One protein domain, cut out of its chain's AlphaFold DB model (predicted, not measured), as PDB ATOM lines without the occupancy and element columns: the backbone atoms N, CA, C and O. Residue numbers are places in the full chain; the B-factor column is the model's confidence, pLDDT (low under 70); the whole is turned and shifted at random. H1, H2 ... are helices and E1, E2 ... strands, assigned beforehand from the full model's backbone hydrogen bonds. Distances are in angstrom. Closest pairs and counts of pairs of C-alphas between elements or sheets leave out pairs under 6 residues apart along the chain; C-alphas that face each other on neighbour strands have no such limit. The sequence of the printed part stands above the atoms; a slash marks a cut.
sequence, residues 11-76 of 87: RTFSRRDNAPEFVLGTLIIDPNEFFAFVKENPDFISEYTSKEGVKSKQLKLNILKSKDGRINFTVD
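AT A GLANCE: This is residues 11 to 76 of the 87 residues of an uncharacterized protein of Alphaproteobacteria bacterium ADurb.Bin438 (UniProt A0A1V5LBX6). Two strand hairpins, E1-E2 and E5-E6, lie loosely and only partly face to face; at the other end of the model a third hairpin, E3-E4, is joined to them by the one helix, H1, and by E4 running on into E5. Residues 17 to 22, in the link of the first hairpin, stick out. The printed part has 66 residues, in the order E1, E2, H1, E3, E4, E5, E6, with three antiparallel two-strand sheets; the class is mixed, helices and strands. The whole is loose, with a radius of gyration of the C-alphas of 14.8 A and spans of 41 by 28 by 21 A.

HOW THE PARTS SIT: E1, residues 11 to 14, and E2, residues 25 to 29, form an antiparallel hairpin at 167 degrees, with N 13 and O 26 at 2.8 A. H1, residues 31 to 40, has every O i to N i+4 pair within hydrogen-bond range. E3, residues 45 to 49, and E4, residues 55 to 59, form a hairpin at 143 degrees, with N 48 and O 56 at 2.9 A. The closest C-alphas of H1 and E3, those of Val 38 and Ile 45, are 6.9 A apart. E4 runs on into E5, residues 61 to 65, at 36 degrees. E5 and E6, residues 71 to 75, form a hairpin at 152 degrees, with N 62 and O 74 at 2.7 A. The closest C-alphas of E1 and E6, those of Thr 12 and Ile 71, are 6.2 A apart. E2 and E5 are apart.

IN THESE COORDINATES: E1, 10.2 A long, begins at C-alpha 11 (129.205, 103.182, 106.383). E2 measures 13.2 A, H1 13.9 A, E3 12.6 A, and E4 and E5 12.9 A each. E6, 13.7 A, ends at C-alpha 75 (128.828, 97.896, 118.944).

THE WHOLE: The C-alphas farthest apart, those of Asp 17 and Gly 53, are 42.6 A apart. The printed part has no cut and no long link. Its mean pLDDT is 76.5; residues 47 to 56 and 68 to 69 are under 70.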
ATOM      1  N   ARG A  11     128.600 101.943 106.879       81.00
ATOM      2  CA  ARG A  11     129.205 103.182 106.383       81.00
ATOM      3  C   ARG A  11     128.263 104.341 106.621       81.00
ATOM      4  O   ARG A  11     127.138 104.351 106.129       81.00
ATOM      5  N   THR A  12     128.742 105.327 107.361       79.88
ATOM      6  CA  THR A  12     128.005 106.556 107.618       79.88
ATOM      7  C   THR A  12     128.463 107.668 106.713       79.88
ATOM      8  O   THR A  12     129.652 107.871 106.477       79.88
ATOM      9  N   PHE A  13     127.490 108.422 106.232       79.06
ATOM     10  CA  PHE A  13     127.715 109.623 105.460       79.06
ATOM     11  C   PHE A  13     127.036 110.781 106.165       79.06
ATOM     12  O   PHE A  13     125.900 110.666 106.637       79.06
ATOM     13  N   SER A  14     127.750 111.901 106.233       75.12
ATOM     14  CA  SER A  14     127.192 113.155 106.716       75.12
ATOM     15  C   SER A  14     125.960 113.542 105.899       75.12
ATOM     16  O   SER A  14     125.826 113.185 104.723       75.12
ATOM     17  N   ARG A  15     125.056 114.287 106.538       76.06
ATOM     18  CA  ARG A  15     123.907 114.905 105.875       76.06
ATOM     19  C   ARG A  15     124.367 115.634 104.603       76.06
ATOM     20  O   ARG A  15     125.335 116.386 104.634       76.06
ATOM     21  N   ARG A  16     123.669 115.404 103.487       74.06
ATOM     22  CA  ARG A  16     123.880 116.166 102.246       74.06
ATOM     23  C   ARG A  16     123.335 117.583 102.413       74.06
ATOM     24  O   ARG A  16     122.341 117.764 103.103       74.06
ATOM     25  N   ASP A  17     123.929 118.546 101.716       70.69
ATOM     26  CA  ASP A  17     123.575 119.973 101.808       70.69
ATOM     27  C   ASP A  17     122.064 120.241 101.618       70.69
ATOM     28  O   ASP A  17     121.463 121.034 102.330       70.69
ATOM     29  N   ASN A  18     121.416 119.466 100.740       79.44
ATOM     30  CA  ASN A  18     119.987 119.574 100.428       79.44
ATOM     31  C   ASN A  18     119.093 118.551 101.168       79.44
ATOM     32  O   ASN A  18     117.942 118.330 100.802       79.44
ATOM     33  N   ALA A  19     119.624 117.828 102.159       73.56
ATOM     34  CA  ALA A  19     118.816 116.882 102.927       73.56
ATOM     35  C   ALA A  19     117.975 117.627 103.983       73.56
ATOM     36  O   ALA A  19     118.436 118.646 104.492       73.56
ATOM     37  N   PRO A  20     116.784 117.131 104.360       76.38
ATOM     38  CA  PRO A  20     115.931 117.745 105.382       76.38
ATOM     39  C   PRO A  20     116.587 117.849 106.767       76.38
ATOM     40  O   PRO A  20     117.475 117.065 107.100       76.38
ATOM     41  N   GLU A  21     116.111 118.768 107.615       74.00
ATOM     42  CA  GLU A  21     116.714 119.041 108.933       74.00
ATOM     43  C   GLU A  21     116.671 117.886 109.932       74.00
ATOM     44  O   GLU A  21     117.547 117.765 110.786       74.00
ATOM     45  N   PHE A  22     115.704 116.989 109.776       78.31
ATOM     46  CA  PHE A  22     115.591 115.780 110.587       78.31
ATOM     47  C   PHE A  22     116.559 114.661 110.159       78.31
ATOM     48  O   PHE A  22     116.709 113.673 110.880       78.31
ATOM     49  N   VAL A  23     117.229 114.779 109.005       77.06
ATOM     50  CA  VAL A  23     118.181 113.769 108.525       77.06
ATOM     51  C   VAL A  23     119.551 114.044 109.127       77.06
ATOM     52  O   VAL A  23     120.275 114.939 108.698       77.06
ATOM     53  N   LEU A  24     119.943 113.232 110.107       74.12
ATOM     54  CA  LEU A  24     121.272 113.325 110.719       74.12
ATOM     55  C   LEU A  24     122.387 112.864 109.755       74.12
ATOM     56  O   LEU A  24     123.535 113.280 109.893       74.12
ATOM     57  N   GLY A  25     122.067 111.996 108.793       79.81
ATOM     58  CA  GLY A  25     123.017 111.403 107.855       79.81
ATOM     59  C   GLY A  25     122.421 110.204 107.123       79.81
ATOM     60  O   GLY A  25     121.243 109.885 107.284       79.81
ATOM     61  N   THR A  26     123.238 109.533 106.317       81.12
ATOM     62  CA  THR A  26     122.860 108.299 105.616       81.12
ATOM     63  C   THR A  26     123.690 107.138 106.146       81.12
ATOM     64  O   THR A  26     124.908 107.249 106.259       81.12
ATOM     65  N   LEU A  27     123.030 106.023 106.455       82.69
ATOM     66  CA  LEU A  27     123.672 104.761 106.807       82.69
ATOM     67  C   LEU A  27     123.571 103.812 105.617       82.69
ATOM     68  O   LEU A  27     122.473 103.520 105.150       82.69
ATOM     69  N   ILE A  28     124.711 103.324 105.148       82.75
ATOM     70  CA  ILE A  28     124.787 102.223 104.194       82.75
ATOM     71  C   ILE A  28     125.196 100.980 104.973       82.75
ATOM     72  O   ILE A  28     126.152 101.018 105.748       82.75
ATOM     73  N   ILE A  29     124.454  99.897 104.764       82.75
ATOM     74  CA  ILE A  29     124.722  98.595 105.363       82.75
ATOM     75  C   ILE A  29     125.150  97.677 104.226       82.75
ATOM     76  O   ILE A  29     124.358  97.408 103.323       82.75
ATOM     77  N   ASP A  30     126.396  97.221 104.258       87.81
ATOM     78  CA  ASP A  30     126.858  96.114 103.436       87.81
ATOM     79  C   ASP A  30     126.458  94.803 104.129       87.81
ATOM     80  O   ASP A  30     127.013  94.466 105.181       87.81
ATOM     81  N   PRO A  31     125.473  94.065 103.590       80.19
ATOM     82  CA  PRO A  31     124.982  92.862 104.240       80.19
ATOM     83  C   PRO A  31     126.052  91.768 104.306       80.19
ATOM     84  O   PRO A  31     126.054  91.007 105.266       80.19
ATOM     85  N   ASN A  32     126.974  91.681 103.341       86.31
ATOM     86  CA  ASN A  32     127.985  90.624 103.328       86.31
ATOM     87  C   ASN A  32     128.989  90.809 104.468       86.31
ATOM     88  O   ASN A  32     129.212  89.877 105.245       86.31
ATOM     89  N   GLU A  33     129.542  92.016 104.607       84.75
ATOM     90  CA  GLU A  33     130.438  92.350 105.717       84.75
ATOM     91  C   GLU A  33     129.713  92.294 107.064       84.75
ATOM     92  O   GLU A  33     130.279  91.809 108.045       84.75
ATOM     93  N   PHE A  34     128.449  92.723 107.111       82.75
ATOM     94  CA  PHE A  34     127.636  92.627 108.317       82.75
ATOM     95  C   PHE A  34     127.428  91.171 108.754       82.75
ATOM     96  O   PHE A  34     127.690  90.827 109.906       82.75
ATOM     97  N   PHE A  35     127.002  90.286 107.846       82.94
ATOM     98  CA  PHE A  35     126.804  88.873 108.167       82.94
ATOM     99  C   PHE A  35     128.114  88.176 108.538       82.94
ATOM    100  O   PHE A  35     128.104  87.327 109.431       82.94
ATOM    101  N   ALA A  36     129.229  88.524 107.890       86.44
ATOM    102  CA  ALA A  36     130.549  88.032 108.274       86.44
ATOM    103  C   ALA A  36     130.892  88.462 109.707       86.44
ATOM    104  O   ALA A  36     131.171  87.612 110.548       86.44
ATOM    105  N   PHE A  37     130.724  89.748 110.023       83.25
ATOM    106  CA  PHE A  37     130.975  90.289 111.356       83.25
ATOM    107  C   PHE A  37     130.129  89.617 112.445       83.25
ATOM    108  O   PHE A  37     130.656  89.250 113.493       83.25
ATOM    109  N   VAL A  38     128.835  89.414 112.181       80.31
ATOM    110  CA  VAL A  38     127.885  88.724 113.074       80.31
ATOM    111  C   VAL A  38     128.297  87.267 113.314       80.31
ATOM    112  O   VAL A  38     128.164  86.768 114.430       80.31
ATOM    113  N   LYS A  39     128.788  86.573 112.279       80.94
ATOM    114  CA  LYS A  39     129.263  85.183 112.384       80.94
ATOM    115  C   LYS A  39     130.591  85.074 113.130       80.94
ATOM    116  O   LYS A  39     130.762  84.134 113.897       80.94
ATOM    117  N   GLU A  40     131.508  86.008 112.898       82.38
ATOM    118  CA  GLU A  40     132.817  86.054 113.559       82.38
ATOM    119  C   GLU A  40     132.709  86.477 115.027       82.38
ATOM    120  O   GLU A  40     133.512  86.051 115.850       82.38
ATOM    121  N   ASN A  41     131.701  87.285 115.368       79.38
ATOM    122  CA  ASN A  41     131.526  87.835 116.706       79.38
ATOM    123  C   ASN A  41     130.143  87.491 117.283       79.38
ATOM    124  O   ASN A  41     129.333  88.389 117.536       79.38
ATOM    125  N   PRO A  42     129.857  86.198 117.531       75.12
ATOM    126  CA  PRO A  42     128.579  85.777 118.100       75.12
ATOM    127  C   PRO A  42     128.353  86.345 119.508       75.12
ATOM    128  O   PRO A  42     127.212  86.456 119.939       75.12
ATOM    129  N   ASP A  43     129.421  86.745 120.207       73.81
ATOM    130  CA  ASP A  43     129.360  87.252 121.580       73.81
ATOM    131  C   ASP A  43     128.647  88.614 121.712       73.81
ATOM    132  O   ASP A  43     128.104  88.924 122.774       73.81
ATOM    133  N   PHE A  44     128.593  89.400 120.629       72.56
ATOM    134  CA  PHE A  44     127.872  90.683 120.578       72.56
ATOM    135  C   PHE A  44     126.431  90.550 120.081       72.56
ATOM    136  O   PHE A  44     125.676  91.526 120.066       72.56
ATOM    137  N   ILE A  45     126.037  89.353 119.653       74.12
ATOM    138  CA  ILE A  45     124.701  89.096 119.136       74.12
ATOM    139  C   ILE A  45     123.792  88.753 120.299       74.12
ATOM    140  O   ILE A  45     123.935  87.723 120.949       74.12
ATOM    141  N   SER A  46     122.830  89.633 120.537       71.19
ATOM    142  CA  SER A  46     121.780  89.386 121.511       71.19
ATOM    143  C   SER A  46     120.613  88.699 120.816       71.19
ATOM    144  O   SER A  46     120.140  89.141 119.766       71.19
ATOM    145  N   GLU A  47     120.135  87.602 121.392       67.38
ATOM    146  CA  GLU A  47     118.865  87.017 120.979       67.38
ATOM    147  C   GLU A  47     117.741  87.855 121.578       67.38
ATOM    148  O   GLU A  47     117.496  87.831 122.784       67.38
ATOM    149  N   TYR A  48     117.073  88.632 120.731       65.88
ATOM    150  CA  TYR A  48     115.921  89.410 121.149       65.88
ATOM    151  C   TYR A  48     114.651  88.628 120.830       65.88
ATOM    152  O   TYR A  48     114.455  88.156 119.706       65.88
ATOM    153  N   THR A  49     113.789  88.477 121.831       62.59
ATOM    154  CA  THR A  49     112.451  87.917 121.635       62.59
ATOM    155  C   THR A  49     111.521  89.080 121.339       62.59
ATOM    156  O   THR A  49     111.276  89.914 122.208       62.59
ATOM    157  N   SER A  50     111.035  89.169 120.101       60.81
ATOM    158  CA  SER A  50     110.005  90.152 119.764       60.81
ATOM    159  C   SER A  50     108.734  89.875 120.577       60.81
ATOM    160  O   SER A  50     108.517  88.747 121.022       60.81
ATOM    161  N   LYS A  51     107.860  90.876 120.744       57.12
ATOM    162  CA  LYS A  51     106.608  90.761 121.525       57.12
ATOM    163  C   LYS A  51     105.681  89.627 121.054       57.12
ATOM    164  O   LYS A  51     104.854  89.161 121.825       57.12
ATOM    165  N   GLU A  52     105.858  89.150 119.824       68.06
ATOM    166  CA  GLU A  52     105.158  87.995 119.240       68.06
ATOM    167  C   GLU A  52     105.859  86.637 119.476       68.06
ATOM    168  O   GLU A  52     105.527  85.642 118.841       68.06
ATOM    169  N   GLY A  53     106.856  86.558 120.364       63.22
ATOM    170  CA  GLY A  53     107.556  85.307 120.693       63.22
ATOM    171  C   GLY A  53     108.591  84.852 119.654       63.22
ATOM    172  O   GLY A  53     109.215  83.804 119.818       63.22
ATOM    173  N   VAL A  54     108.820  85.639 118.599       68.19
ATOM    174  CA  VAL A  54     109.826  85.348 117.569       68.19
ATOM    175  C   VAL A  54     111.214  85.727 118.083       68.19
ATOM    176  O   VAL A  54     111.508  86.904 118.299       68.19
ATOM    177  N   LYS A  55     112.085  84.726 118.257       62.25
ATOM    178  CA  LYS A  55     113.503  84.926 118.584       62.25
ATOM    179  C   LYS A  55     114.267  85.329 117.330       62.25
ATOM    180  O   LYS A  55     114.288  84.589 116.349       62.25
ATOM    181  N   SER A  56     114.898  86.495 117.359       68.69
ATOM    182  CA  SER A  56     115.758  86.974 116.278       68.69
ATOM    183  C   SER A  56     117.110  87.399 116.829       68.69
ATOM    184  O   SER A  56     117.206  88.066 117.859       68.69
ATOM    185  N   LYS A  57     118.173  87.013 116.124       72.25
ATOM    186  CA  LYS A  57     119.536  87.459 116.407       72.25
ATOM    187  C   LYS A  57     119.660  88.924 116.005       72.25
ATOM    188  O   LYS A  57     119.554  89.241 114.822       72.25
ATOM    189  N   GLN A  58     119.867  89.804 116.978       71.31
ATOM    190  CA  GLN A  58     120.015  91.236 116.749       71.31
ATOM    191  C   GLN A  58     121.366  91.717 117.284       71.31
ATOM    192  O   GLN A  58     121.790  91.360 118.382       71.31
ATOM    193  N   LEU A  59     122.046  92.540 116.488       77.94
ATOM    194  CA  LEU A  59     123.227  93.273 116.925       77.94
ATOM    195  C   LEU A  59     122.775  94.644 117.422       77.94
ATOM    196  O   LEU A  59     122.113  95.380 116.687       77.94
ATOM    197  N   LYS A  60     123.143  94.997 118.652       78.12
ATOM    198  CA  LYS A  60     122.865  96.323 119.197       78.12
ATOM    199  C   LYS A  60     124.029  97.261 118.881       78.12
ATOM    200  O   LYS A  60     125.187  96.930 119.125       78.12
ATOM    201  N   LEU A  61     123.712  98.428 118.328       82.44
ATOM    202  CA  LEU A  61     124.686  99.453 117.966       82.44
ATOM    203  C   LEU A  61     124.328 100.773 118.644       82.44
ATOM    204  O   LEU A  61     123.173 101.196 118.626       82.44
ATOM    205  N   ASN A  62     125.337 101.441 119.184       80.56
ATOM    206  CA  ASN A  62     125.258 102.804 119.673       80.56
ATOM    207  C   ASN A  62     125.512 103.780 118.529       80.56
ATOM    208  O   ASN A  62     126.454 103.618 117.753       80.56
ATOM    209  N   ILE A  63     124.667 104.805 118.449       83.19
ATOM    210  CA  ILE A  63     124.769 105.878 117.462       83.19
ATOM    211  C   ILE A  63     125.421 107.075 118.145       83.19
ATOM    212  O   ILE A  63     124.844 107.692 119.039       83.19
ATOM    213  N   LEU A  64     126.634 107.403 117.724       81.75
ATOM    214  CA  LEU A  64     127.418 108.502 118.264       81.75
ATOM    215  C   LEU A  64     127.364 109.677 117.294       81.75
ATOM    216  O   LEU A  64     127.667 109.535 116.110       81.75
ATOM    217  N   LYS A  65     127.022 110.861 117.797       80.25
ATOM    218  CA  LYS A  65     127.105 112.104 117.029       80.25
ATOM    219  C   LYS A  65     128.374 112.851 117.421       80.25
ATOM    220  O   LYS A  65     128.550 113.230 118.575       80.25
ATOM    221  N   SER A  66     129.253 113.076 116.454       76.19
ATOM    222  CA  SER A  66     130.431 113.926 116.633       76.19
ATOM    223  C   SER A  66     130.035 115.403 116.647       76.19
ATOM    224  O   SER A  66     129.026 115.790 116.056       76.19
ATOM    225  N   LYS A  67     130.869 116.252 117.264       70.81
ATOM    226  CA  LYS A  67     130.682 117.718 117.269       70.81
ATOM    227  C   LYS A  67     130.608 118.317 115.856       70.81
ATOM    228  O   LYS A  67     129.879 119.273 115.648       70.81
ATOM    229  N   ASP A  68     131.296 117.695 114.898       69.44
ATOM    230  CA  ASP A  68     131.298 118.036 113.464       69.44
ATOM    231  C   ASP A  68     130.018 117.590 112.718       69.44
ATOM    232  O   ASP A  68     129.922 117.688 111.504       69.44
ATOM    233  N   GLY A  69     129.035 117.013 113.418       68.38
ATOM    234  CA  GLY A  69     127.802 116.501 112.812       68.38
ATOM    235  C   GLY A  69     127.928 115.115 112.168       68.38
ATOM    236  O   GLY A  69     126.929 114.575 111.702       68.38
ATOM    237  N   ARG A  70     129.117 114.497 112.184       75.94
ATOM    238  CA  ARG A  70     129.326 113.122 111.695       75.94
ATOM    239  C   ARG A  70     128.665 112.100 112.615       75.94
ATOM    240  O   ARG A  70     128.840 112.163 113.833       75.94
ATOM    241  N   ILE A  71     127.961 111.135 112.030       81.06
ATOM    242  CA  ILE A  71     127.419 109.980 112.751       81.06
ATOM    243  C   ILE A  71     128.448 108.853 112.723       81.06
ATOM    244  O   ILE A  71     128.956 108.518 111.658       81.06
ATOM    245  N   ASN A  72     128.696 108.234 113.870       80.25
ATOM    246  CA  ASN A  72     129.459 107.001 114.003       80.25
ATOM    247  C   ASN A  72     128.592 105.923 114.652       80.25
ATOM    248  O   ASN A  72     127.666 106.229 115.402       80.25
ATOM    249  N   PHE A  73     128.916 104.665 114.374       83.19
ATOM    250  CA  PHE A  73     128.273 103.511 114.992       83.19
ATOM    251  C   PHE A  73     129.322 102.704 115.739       83.19
ATOM    252  O   PHE A  73     130.417 102.480 115.225       83.19
ATOM    253  N   THR A  74     128.981 102.258 116.938       84.56
ATOM    254  CA  THR A  74     129.830 101.379 117.747       84.56
ATOM    255  C   THR A  74     128.982 100.243 118.277       84.56
ATOM    256  O   THR A  74     127.818 100.454 118.606       84.56
ATOM    257  N   VAL A  75     129.528  99.039 118.360       82.75
ATOM    258  CA  VAL A  75     128.828  97.896 118.944       82.75
ATOM    259  C   VAL A  75     128.567  98.181 120.414       82.75
ATOM    260  O   VAL A  75     129.467  98.588 121.151       82.75
ATOM    261  N   ASP A  76     127.320  97.991 120.830       79.81
ATOM    262  CA  ASP A  76     126.964  98.047 122.237       79.81
ATOM    263  C   ASP A  76     127.400  96.737 122.893       79.81
ATOM    264  O   ASP A  76     126.740  95.707 122.781       79.81
TER     265      ASP A  76